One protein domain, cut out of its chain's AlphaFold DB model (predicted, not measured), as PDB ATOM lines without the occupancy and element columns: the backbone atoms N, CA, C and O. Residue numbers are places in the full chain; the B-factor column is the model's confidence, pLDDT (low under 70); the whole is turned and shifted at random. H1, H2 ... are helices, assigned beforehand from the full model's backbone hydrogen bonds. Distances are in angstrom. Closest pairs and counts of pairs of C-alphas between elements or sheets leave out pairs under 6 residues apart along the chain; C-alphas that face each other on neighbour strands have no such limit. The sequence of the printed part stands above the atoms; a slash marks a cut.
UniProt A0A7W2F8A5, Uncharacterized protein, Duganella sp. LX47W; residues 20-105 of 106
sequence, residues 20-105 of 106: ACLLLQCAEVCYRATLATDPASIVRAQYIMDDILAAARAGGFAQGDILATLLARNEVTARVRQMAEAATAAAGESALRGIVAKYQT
ATOM      1  N   ALA A  20      89.709 141.665  87.303       77.44
ATOM      2  CA  ALA A  20      90.143 142.718  88.215       77.44
ATOM      3  C   ALA A  20      89.100 143.839  88.377       77.44
ATOM      4  O   ALA A  20      88.882 144.322  89.484       77.44
ATOM      5  N   CYS A  21      88.418 144.229  87.299       76.69
ATOM      6  CA  CYS A  21      87.338 145.215  87.325       76.69
ATOM      7  C   CYS A  21      86.165 144.730  88.190       76.69
ATOM      8  O   CYS A  21      85.673 145.484  89.023       76.69
ATOM      9  N   LEU A  22      85.785 143.452  88.067       79.31
ATOM     10  CA  LEU A  22      84.732 142.858  88.895       79.31
ATOM     11  C   LEU A  22      85.098 142.879  90.385       79.31
ATOM     12  O   LEU A  22      84.265 143.227  91.221       79.31
ATOM     13  N   LEU A  23      86.346 142.539  90.718       81.31
ATOM     14  CA  LEU A  23      86.840 142.568  92.094       81.31
ATOM     15  C   LEU A  23      86.805 143.989  92.680       81.31
ATOM     16  O   LEU A  23      86.362 144.180  93.812       81.31
ATOM     17  N   LEU A  24      87.196 144.995  91.895       80.62
ATOM     18  CA  LEU A  24      87.109 146.402  92.300       80.62
ATOM     19  C   LEU A  24      85.661 146.865  92.476       80.62
ATOM     20  O   LEU A  24      85.363 147.576  93.430       80.62
ATOM     21  N   GLN A  25      84.755 146.430  91.602       81.00
ATOM     22  CA  GLN A  25      83.338 146.763  91.701       81.00
ATOM     23  C   GLN A  25      82.688 146.120  92.935       81.00
ATOM     24  O   GLN A  25      81.887 146.760  93.613       81.00
ATOM     25  N   CYS A  26      83.081 144.893  93.293       81.06
ATOM     26  CA  CYS A  26      82.652 144.253  94.539       81.06
ATOM     27  C   CYS A  26      83.172 145.006  95.771       81.06
ATOM     28  O   CYS A  26      82.419 145.230  96.717       81.06
ATOM     29  N   ALA A  27      84.431 145.449  95.753       81.12
ATOM     30  CA  ALA A  27      84.968 146.284  96.825       81.12
ATOM     31  C   ALA A  27      84.204 147.606  96.944       81.12
ATOM     32  O   ALA A  27      83.885 148.034  98.050       81.12
ATOM     33  N   GLU A  28      83.828 148.212  95.819       80.31
ATOM     34  CA  GLU A  28      83.022 149.427  95.816       80.31
ATOM     35  C   GLU A  28      81.653 149.208  96.477       80.31
ATOM     36  O   GLU A  28      81.270 149.960  97.372       80.31
ATOM     37  N   VAL A  29      80.951 148.132  96.107       81.12
ATOM     38  CA  VAL A  29      79.668 147.749  96.721       81.12
ATOM     39  C   VAL A  29      79.824 147.477  98.217       81.12
ATOM     40  O   VAL A  29      78.936 147.814  98.993       81.12
ATOM     41  N   CYS A  30      80.944 146.887  98.634       79.75
ATOM     42  CA  CYS A  30      81.176 146.516 100.023       79.75
ATOM     43  C   CYS A  30      81.559 147.705 100.917       79.75
ATOM     44  O   CYS A  30      81.088 147.796 102.049       79.75
ATOM     45  N   TYR A  31      82.416 148.605 100.429       76.75
ATOM     46  CA  TYR A  31      83.049 149.649 101.245       76.75
ATOM     47  C   TYR A  31      82.524 151.062 100.965       76.75
ATOM     48  O   TYR A  31      82.697 151.947 101.801       76.75
ATOM     49  N   ARG A  32      81.839 151.287  99.836       73.69
ATOM     50  CA  ARG A  32      81.070 152.518  99.563       73.69
ATOM     51  C   ARG A  32      79.563 152.302  99.685       73.69
ATOM     52  O   ARG A  32      78.791 153.129  99.195       73.69
ATOM     53  N   ALA A  33      79.143 151.212 100.327       72.88
ATOM     54  CA  ALA A  33      77.746 150.979 100.648       72.88
ATOM     55  C   ALA A  33      77.153 152.203 101.359       72.88
ATOM     56  O   ALA A  33      77.711 152.724 102.325       72.88
ATOM     57  N   THR A  34      76.010 152.662 100.868       71.00
ATOM     58  CA  THR A  34      75.207 153.691 101.529       71.00
ATOM     59  C   THR A  34      74.056 153.021 102.274       71.00
ATOM     60  O   THR A  34      73.813 151.829 102.105       71.00
ATOM     61  N   LEU A  35      73.284 153.782 103.053       66.38
ATOM     62  CA  LEU A  35      72.055 153.275 103.685       66.38
ATOM     63  C   LEU A  35      71.028 152.727 102.672       66.38
ATOM     64  O   LEU A  35      70.142 151.973 103.058       66.38
ATOM     65  N   ALA A  36      71.144 153.092 101.390       70.75
ATOM     66  CA  ALA A  36      70.307 152.581 100.304       70.75
ATOM     67  C   ALA A  36      70.855 151.295  99.657       70.75
ATOM     68  O   ALA A  36      70.205 150.723  98.783       70.75
ATOM     69  N   THR A  37      72.054 150.849 100.036       75.62
ATOM     70  CA  THR A  37      72.665 149.638  99.488       75.62
ATOM     71  C   THR A  37      72.065 148.410 100.159       75.62
ATOM     72  O   THR A  37      72.078 148.278 101.381       75.62
ATOM     73  N   ASP A  38      71.552 147.496  99.339       80.56
ATOM     74  CA  ASP A  38      70.974 146.247  99.810       80.56
ATOM     75  C   ASP A  38      72.029 145.402 100.570       80.56
ATOM     76  O   ASP A  38      73.113 145.131 100.035       80.56
ATOM     77  N   PRO A  39      71.742 144.965 101.810       78.56
ATOM     78  CA  PRO A  39      72.709 144.238 102.630       78.56
ATOM     79  C   PRO A  39      73.066 142.862 102.054       78.56
ATOM     80  O   PRO A  39      74.191 142.399 102.242       78.56
ATOM     81  N   ALA A  40      72.167 142.214 101.307       81.62
ATOM     82  CA  ALA A  40      72.478 140.958 100.629       81.62
ATOM     83  C   ALA A  40      73.470 141.175  99.476       81.62
ATOM     84  O   ALA A  40      74.312 140.315  99.217       81.62
ATOM     85  N   SER A  41      73.434 142.340  98.829       78.19
ATOM     86  CA  SER A  41      74.407 142.729  97.801       78.19
ATOM     87  C   SER A  41      75.805 142.958  98.385       78.19
ATOM     88  O   SER A  41      76.786 142.520  97.787       78.19
ATOM     89  N   ILE A  42      75.902 143.549  99.583       82.69
ATOM     90  CA  ILE A  42      77.169 143.709 100.323       82.69
ATOM     91  C   ILE A  42      77.758 142.339 100.669       82.69
ATOM     92  O   ILE A  42      78.920 142.065 100.375       82.69
ATOM     93  N   VAL A  43      76.941 141.451 101.242       83.69
ATOM     94  CA  VAL A  43      77.359 140.090 101.609       83.69
ATOM     95  C   VAL A  43      77.798 139.295 100.374       83.69
ATOM     96  O   VAL A  43      78.834 138.633 100.393       83.69
ATOM     97  N   ARG A  44      77.065 139.398  99.258       83.38
ATOM     98  CA  ARG A  44      77.439 138.751  97.991       83.38
ATOM     99  C   ARG A  44      78.771 139.277  97.458       83.38
ATOM    100  O   ARG A  44      79.599 138.482  97.025       83.38
ATOM    101  N   ALA A  45      78.992 140.589  97.519       83.88
ATOM    102  CA  ALA A  45      80.251 141.201  97.113       83.88
ATOM    103  C   ALA A  45      81.429 140.729  97.983       83.88
ATOM    104  O   ALA A  45      82.498 140.441  97.447       83.88
ATOM    105  N   GLN A  46      81.228 140.577  99.297       82.81
ATOM    106  CA  GLN A  46      82.232 139.992 100.197       82.81
ATOM    107  C   GLN A  46      82.571 138.555  99.813       82.81
ATOM    108  O   GLN A  46      83.748 138.232  99.678       82.81
ATOM    109  N   TYR A  47      81.564 137.714  99.568       85.81
ATOM    110  CA  TYR A  47      81.798 136.327  99.169       85.81
ATOM    111  C   TYR A  47      82.528 136.204  97.830       85.81
ATOM    112  O   TYR A  47      83.404 135.356  97.693       85.81
ATOM    113  N   ILE A  48      82.211 137.058  96.851       84.56
ATOM    114  CA  ILE A  48      82.935 137.092  95.573       84.56
ATOM    115  C   ILE A  48      84.399 137.485  95.800       84.56
ATOM    116  O   ILE A  48      85.290 136.845  95.246       84.56
ATOM    117  N   MET A  49      84.667 138.514  96.612       84.75
ATOM    118  CA  MET A  49      86.042 138.930  96.912       84.75
ATOM    119  C   MET A  49      86.834 137.827  97.621       84.75
ATOM    120  O   MET A  49      87.978 137.580  97.242       84.75
ATOM    121  N   ASP A  50      86.231 137.152  98.599       86.19
ATOM    122  CA  ASP A  50      86.861 136.050  99.330       86.19
ATOM    123  C   ASP A  50      87.181 134.861  98.409       86.19
ATOM    124  O   ASP A  50      88.329 134.421  98.359       86.19
ATOM    125  N   ASP A  51      86.220 134.425  97.580       87.19
ATOM    126  CA  ASP A  51      86.415 133.349  96.596       87.19
ATOM    127  C   ASP A  51      87.559 133.693  95.607       87.19
ATOM    128  O   ASP A  51      88.397 132.842  95.293       87.19
ATOM    129  N   ILE A  52      87.646 134.946  95.130       84.75
ATOM    130  CA  ILE A  52      88.714 135.378  94.209       84.75
ATOM    131  C   ILE A  52      90.076 135.404  94.909       84.75
ATOM    132  O   ILE A  52      91.067 134.954  94.335       84.75
ATOM    133  N   LEU A  53      90.147 135.921  96.136       83.44
ATOM    134  CA  LEU A  53      91.391 135.973  96.901       83.44
ATOM    135  C   LEU A  53      91.870 134.569  97.290       83.44
ATOM    136  O   LEU A  53      93.070 134.294  97.220       83.44
ATOM    137  N   ALA A  54      90.950 133.666  97.626       85.69
ATOM    138  CA  ALA A  54      91.244 132.260  97.874       85.69
ATOM    139  C   ALA A  54      91.800 131.575  96.616       85.69
ATOM    140  O   ALA A  54      92.836 130.908  96.686       85.69
ATOM    141  N   ALA A  55      91.176 131.796  95.454       85.62
ATOM    142  CA  ALA A  55      91.672 131.287  94.176       85.62
ATOM    143  C   ALA A  55      93.049 131.872  93.818       85.62
ATOM    144  O   ALA A  55      93.952 131.132  93.434       85.62
ATOM    145  N   ALA A  56      93.247 133.178  94.011       85.50
ATOM    146  CA  ALA A  56      94.530 133.841  93.786       85.50
ATOM    147  C   ALA A  56      95.632 133.246  94.671       85.50
ATOM    148  O   ALA A  56      96.737 132.980  94.198       85.50
ATOM    149  N   ARG A  57      95.323 132.983  95.944       85.62
ATOM    150  CA  ARG A  57      96.246 132.356  96.895       85.62
ATOM    151  C   ARG A  57      96.599 130.926  96.489       85.62
ATOM    152  O   ARG A  57      97.770 130.563  96.554       85.62
ATOM    153  N   ALA A  58      95.623 130.142  96.026       84.56
ATOM    154  CA  ALA A  58      95.865 128.810  95.465       84.56
ATOM    155  C   ALA A  58      96.732 128.864  94.194       84.56
ATOM    156  O   ALA A  58      97.556 127.982  93.968       84.56
ATOM    157  N   GLY A  59      96.598 129.936  93.411       80.38
ATOM    158  CA  GLY A  59      97.432 130.246  92.252       80.38
ATOM    159  C   GLY A  59      98.817 130.826  92.564       80.38
ATOM    160  O   GLY A  59      99.567 131.135  91.641       80.38
ATOM    161  N   GLY A  60      99.182 130.987  93.842       84.19
ATOM    162  CA  GLY A  60     100.503 131.469  94.264       84.19
ATOM    163  C   GLY A  60     100.596 132.971  94.554       84.19
ATOM    164  O   GLY A  60     101.692 133.485  94.789       84.19
ATOM    165  N   PHE A  61      99.478 133.699  94.585       84.38
ATOM    166  CA  PHE A  61      99.465 135.109  94.971       84.38
ATOM    167  C   PHE A  61      99.554 135.274  96.495       84.38
ATOM    168  O   PHE A  61      98.564 135.177  97.220       84.38
ATOM    169  N   ALA A  62     100.756 135.564  96.994       81.31
ATOM    170  CA  ALA A  62     101.013 135.737  98.427       81.31
ATOM    171  C   ALA A  62     100.519 137.082  99.002       81.31
ATOM    172  O   ALA A  62     100.447 137.243 100.216       81.31
ATOM    173  N   GLN A  63     100.179 138.057  98.152       83.12
ATOM    174  CA  GLN A  63      99.779 139.409  98.570       83.12
ATOM    175  C   GLN A  63      98.256 139.570  98.744       83.12
ATOM    176  O   GLN A  63      97.755 140.695  98.753       83.12
ATOM    177  N   GLY A  64      97.513 138.464  98.885       81.81
ATOM    178  CA  GLY A  64      96.052 138.473  99.033       81.81
ATOM    179  C   GLY A  64      95.570 139.323 100.213       81.81
ATOM    180  O   GLY A  64      94.706 140.176 100.036       81.81
ATOM    181  N   ASP A  65      96.192 139.180 101.384       79.56
ATOM    182  CA  ASP A  65      95.853 139.953 102.590       79.56
ATOM    183  C   ASP A  65      96.128 141.462 102.440       79.56
ATOM    184  O   ASP A  65      95.370 142.305 102.931       79.56
ATOM    185  N   ILE A  66      97.193 141.826 101.713       84.81
ATOM    186  CA  ILE A  66      97.531 143.229 101.421       84.81
ATOM    187  C   ILE A  66      96.469 143.830 100.501       84.81
ATOM    188  O   ILE A  66      95.979 144.931 100.753       84.81
ATOM    189  N   LEU A  67      96.092 143.097  99.450       82.44
ATOM    190  CA  LEU A  67      95.047 143.517  98.528       82.44
ATOM    191  C   LEU A  67      93.705 143.663  99.258       82.44
ATOM    192  O   LEU A  67      93.072 144.707  99.130       82.44
ATOM    193  N   ALA A  68      93.317 142.691 100.087       81.06
ATOM    194  CA  ALA A  68      92.101 142.753 100.900       81.06
ATOM    195  C   ALA A  68      92.068 143.999 101.801       81.06
ATOM    196  O   ALA A  68      91.073 144.722 101.834       81.06
ATOM    197  N   THR A  69      93.186 144.300 102.466       84.06
ATOM    198  CA  THR A  69      93.319 145.482 103.329       84.06
ATOM    199  C   THR A  69      93.172 146.787 102.541       84.06
ATOM    200  O   THR A  69      92.531 147.730 103.002       84.06
ATOM    201  N   LEU A  70      93.750 146.864 101.341       82.50
ATOM    202  CA  LEU A  70      93.676 148.062 100.501       82.50
ATOM    203  C   LEU A  70      92.283 148.276  99.906       82.50
ATOM    204  O   LEU A  70      91.817 149.414  99.843       82.50
ATOM    205  N   LEU A  71      91.600 147.191  99.537       81.19
ATOM    206  CA  LEU A  71      90.197 147.237  99.127       81.19
ATOM    207  C   LEU A  71      89.315 147.712 100.284       81.19
ATOM    208  O   LEU A  71      88.475 148.579 100.071       81.19
ATOM    209  N   ALA A  72      89.568 147.235 101.509       79.88
ATOM    210  CA  ALA A  72      88.837 147.658 102.704       79.88
ATOM    211  C   ALA A  72      88.995 149.142 103.041       79.88
ATOM    212  O   ALA A  72      88.074 149.772 103.556       79.88
ATOM    213  N   ARG A  73      90.145 149.725 102.702       77.00
ATOM    214  CA  ARG A  73      90.386 151.169 102.820       77.00
ATOM    215  C   ARG A  73      89.756 151.979 101.685       77.00
ATOM    216  O   ARG A  73      89.825 153.202 101.714       77.00
ATOM    217  N   ASN A  74      89.164 151.312 100.692       68.75
ATOM    218  CA  ASN A  74      88.595 151.909  99.487       68.75
ATOM    219  C   ASN A  74      89.598 152.797  98.713       68.75
ATOM    220  O   ASN A  74      89.221 153.712  97.980       68.75
ATOM    221  N   GLU A  75      90.899 152.525  98.856       69.75
ATOM    222  CA  GLU A  75      91.965 153.238  98.153       69.75
ATOM    223  C   GLU A  75      92.177 152.603  96.769       69.75
ATOM    224  O   GLU A  75      93.162 151.906  96.533       69.75
ATOM    225  N   VAL A  76      91.260 152.830  95.820       67.69
ATOM    226  CA  VAL A  76      91.387 152.329  94.434       67.69
ATOM    227  C   VAL A  76      92.413 153.163  93.656       67.69
ATOM    228  O   VAL A  76      92.102 153.937  92.754       67.69
ATOM    229  N   THR A  77      93.679 153.036  94.042       76.75
ATOM    230  CA  THR A  77      94.814 153.638  93.338       76.75
ATOM    231  C   THR A  77      95.244 152.758  92.162       76.75
ATOM    232  O   THR A  77      94.924 151.568  92.103       76.75
ATOM    233  N   ALA A  78      96.028 153.310  91.231       76.81
ATOM    234  CA  ALA A  78      96.598 152.544  90.115       76.81
ATOM    235  C   ALA A  78      97.356 151.286  90.589       76.81
ATOM    236  O   ALA A  78      97.303 150.242  89.943       76.81
ATOM    237  N   ARG A  79      97.984 151.352  91.771       78.94
ATOM    238  CA  ARG A  79      98.656 150.216  92.412       78.94
ATOM    239  C   ARG A  79      97.683 149.104  92.815       78.94
ATOM    240  O   ARG A  79      97.993 147.933  92.626       78.94
ATOM    241  N   VAL A  80      96.518 149.450  93.360       81.19
ATOM    242  CA  VAL A  80      95.483 148.470  93.736       81.19
ATOM    243  C   VAL A  80      94.894 147.799  92.504       81.19
ATOM    244  O   VAL A  80      94.705 146.588  92.515       81.19
ATOM    245  N   ARG A  81      94.712 148.549  91.413       81.31
ATOM    246  CA  ARG A  81      94.354 147.985  90.104       81.31
ATOM    247  C   ARG A  81      95.368 146.953  89.617       81.31
ATOM    248  O   ARG A  81      94.978 145.828  89.328       81.31
ATOM    249  N   GLN A  82      96.657 147.288  89.627       82.62
ATOM    250  CA  GLN A  82      97.707 146.347  89.221       82.62
ATOM    251  C   GLN A  82      97.777 145.105  90.122       82.62
ATOM    252  O   GLN A  82      97.997 144.001  89.634       82.62
ATOM    253  N   MET A  83      97.561 145.250  91.434       83.25
ATOM    254  CA  MET A  83      97.502 144.091  92.333       83.25
ATOM    255  C   MET A  83      96.257 143.235  92.107       83.25
ATOM    256  O   MET A  83      96.353 142.017  92.185       83.25
ATOM    257  N   ALA A  84      95.108 143.841  91.803       84.56
ATOM    258  CA  ALA A  84      93.899 143.112  91.437       84.56
ATOM    259  C   ALA A  84      94.089 142.336  90.124       84.56
ATOM    260  O   ALA A  84      93.678 141.182  90.022       84.56
ATOM    261  N   GLU A  85      94.757 142.929  89.135       84.38
ATOM    262  CA  GLU A  85      95.144 142.255  87.890       84.38
ATOM    263  C   GLU A  85      96.102 141.090  88.157       84.38
ATOM    264  O   GLU A  85      95.856 139.984  87.689       84.38
ATOM    265  N   ALA A  86      97.130 141.284  88.985       84.06
ATOM    266  CA  ALA A  86      98.050 140.212  89.358       84.06
ATOM    267  C   ALA A  86      97.357 139.082  90.143       84.06
ATOM    268  O   ALA A  86      97.607 137.907  89.882       84.06
ATOM    269  N   ALA A  87      96.455 139.419  91.069       84.19
ATOM    270  CA  ALA A  87      95.690 138.442  91.840       84.19
ATOM    271  C   ALA A  87      94.753 137.628  90.944       84.19
ATOM    272  O   ALA A  87      94.676 136.410  91.065       84.19
ATOM    273  N   THR A  88      94.065 138.287  90.012       82.88
ATOM    274  CA  THR A  88      93.145 137.619  89.084       82.88
ATOM    275  C   THR A  88      93.884 136.801  88.026       82.88
ATOM    276  O   THR A  88      93.455 135.693  87.710       82.88
ATOM    277  N   ALA A  89      95.042 137.267  87.556       84.25
ATOM    278  CA  ALA A  89      95.933 136.479  86.711       84.25
ATOM    279  C   ALA A  89      96.438 135.218  87.431       84.25
ATOM    280  O   ALA A  89      96.429 134.140  86.842       84.25
ATOM    281  N   ALA A  90      96.819 135.331  88.708       84.19
ATOM    282  CA  ALA A  90      97.238 134.191  89.522       84.19
ATOM    283  C   ALA A  90      96.084 133.218  89.809       84.19
ATOM    284  O   ALA A  90      96.269 132.012  89.713       84.19
ATOM    285  N   ALA A  91      94.883 133.727  90.108       84.44
ATOM    286  CA  ALA A  91      93.686 132.904  90.308       84.44
ATOM    287  C   ALA A  91      93.341 132.066  89.066       84.44
ATOM    288  O   ALA A  91      92.829 130.952  89.181       84.44
ATOM    289  N   GLY A  92      93.638 132.607  87.885       81.88
ATOM    290  CA  GLY A  92      93.373 131.973  86.607       81.88
ATOM    291  C   GLY A  92      91.930 132.163  86.141       81.88
ATOM    292  O   GLY A  92      90.971 132.172  86.917       81.88
ATOM    293  N   GLU A  93      91.769 132.287  84.824       78.44
ATOM    294  CA  GLU A  93      90.483 132.572  84.177       78.44
ATOM    295  C   GLU A  93      89.411 131.516  84.494       78.44
ATOM    296  O   GLU A  93      88.253 131.855  84.733       78.44
ATOM    297  N   SER A  94      89.794 130.238  84.581       77.31
ATOM    298  CA  SER A  94      88.877 129.136  84.897       77.31
ATOM    299  C   SER A  94      88.248 129.258  86.287       77.31
ATOM    300  O   SER A  94      87.043 129.041  86.431       77.31
ATOM    301  N   ALA A  95      89.034 129.629  87.305       80.44
ATOM    302  CA  ALA A  95      88.524 129.815  88.662       80.44
ATOM    303  C   ALA A  95      87.569 131.010  88.713       80.44
ATOM    304  O   ALA A  95      86.448 130.900  89.205       80.44
ATOM    305  N   LEU A  96      87.975 132.126  88.106       79.81
ATOM    306  CA  LEU A  96      87.175 133.347  88.033       79.81
ATOM    307  C   LEU A  96      85.844 133.127  87.323       79.81
ATOM    308  O   LEU A  96      84.801 133.558  87.809       79.81
ATOM    309  N   ARG A  97      85.852 132.398  86.209       79.50
ATOM    310  CA  ARG A  97      84.640 132.064  85.462       79.50
ATOM    311  C   ARG A  97      83.694 131.171  86.272       79.50
ATOM    312  O   ARG A  97      82.483 131.370  86.207       79.50
ATOM    313  N   GLY A  98      84.225 130.245  87.074       80.56
ATOM    314  CA  GLY A  98      83.437 129.443  88.017       80.56
ATOM    315  C   GLY A  98      82.797 130.285  89.125       80.56
ATOM    316  O   GLY A  98      81.614 130.116  89.424       80.56
ATOM    317  N   ILE A  99      83.548 131.239  89.679       80.88
ATOM    318  CA  ILE A  99      83.058 132.179  90.697       80.88
ATOM    319  C   ILE A  99      81.944 133.048  90.102       80.88
ATOM    320  O   ILE A  99      80.847 133.110  90.648       80.88
ATOM    321  N   VAL A 100      82.164 133.653  88.934       75.50
ATOM    322  CA  VAL A 100      81.152 134.482  88.263       75.50
ATOM    323  C   VAL A 100      79.885 133.680  87.955       75.50
ATOM    324  O   VAL A 100      78.791 134.143  88.265       75.50
ATOM    325  N   ALA A 101      80.003 132.454  87.437       78.81
ATOM    326  CA  ALA A 101      78.849 131.596  87.156       78.81
ATOM    327  C   ALA A 101      78.036 131.252  88.422       78.81
ATOM    328  O   ALA A 101      76.800 131.288  88.396       78.81
ATOM    329  N   LYS A 102      78.719 130.991  89.548       79.06
ATOM    330  CA  LYS A 102      78.109 130.735  90.867       79.06
ATOM    331  C   LYS A 102      77.256 131.915  91.343       79.06
ATOM    332  O   LYS A 102      76.210 131.700  91.949       79.06
ATOM    333  N   TYR A 103      77.662 133.145  91.025       72.50
ATOM    334  CA  TYR A 103      76.947 134.364  91.405       72.50
ATOM    335  C   TYR A 103      76.171 135.033  90.258       72.50
ATOM    336  O   TYR A 103      75.625 136.102  90.487       72.50
ATOM    337  N   GLN A 104      76.047 134.450  89.065       65.25
ATOM    338  CA  GLN A 104      75.129 134.932  88.014       65.25
ATOM    339  C   GLN A 104      73.815 134.139  87.966       65.25
ATOM    340  O   GLN A 104      72.804 134.646  87.493       65.25
ATOM    341  N   THR A 105      73.798 132.920  88.511       52.34
ATOM    342  CA  THR A 105      72.603 132.065  88.569       52.34
ATOM    343  C   THR A 105      71.747 132.395  89.799       52.34
ATOM    344  O   THR A 105      71.635 131.570  90.704       52.34
TER     345      THR A 105
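What this domain is: This is residues 20 to 105 of the 106 residues of an uncharacterized protein of Duganella sp. LX47W (UniProt A0A7W2F8A5). The long helix H2 is the spine of a flat, compact domain: H5 folds back along one side, H1 packs on another, and H3 and H4 pack on its last turns. The printed part has 86 residues, all helix by class, with five named helices, H1 to H5 in order, and no named strand. The radius of gyration of the C-alphas is 12.2 A; the spans are 37 by 31 by 17 A.

Where its parts are: H1, residues 20 to 31, begins at C-alpha 20 (90.143, 142.718, 88.215). H2 is residues 39 to 58, 28.7 A long; H3 is 64 to 72; H4 is 78 to 91, 19.9 A long. H5, 93 to 104, ends at C-alpha 104 (75.129, 134.932, 88.014).

How they stand to each other: H2, the hub, touches H1 in a hairpin, closest C-alphas Cys 26 and Ala 45, 4.7 A. H5 touches H2 at a shallow tilt of 17 degrees, opposite ways, closest C-alphas Ala 55 and Ala 95, 6.5 A. H4 touches H2 with residues 87 to 91 alone, at a steep tilt of 66 degrees, closest C-alphas Ala 56 and Ala 91, 3.7 A. In all five helices every O i to N i+4 pair is within hydrogen-bond range.

The domain as a whole: The C-alphas of Ala 36 and Gly 60 are farthest apart, 37.3 A. The printed part has no cut and no long link. Residues 35, 74 to 76 and 104 to 105 have pLDDT under 70.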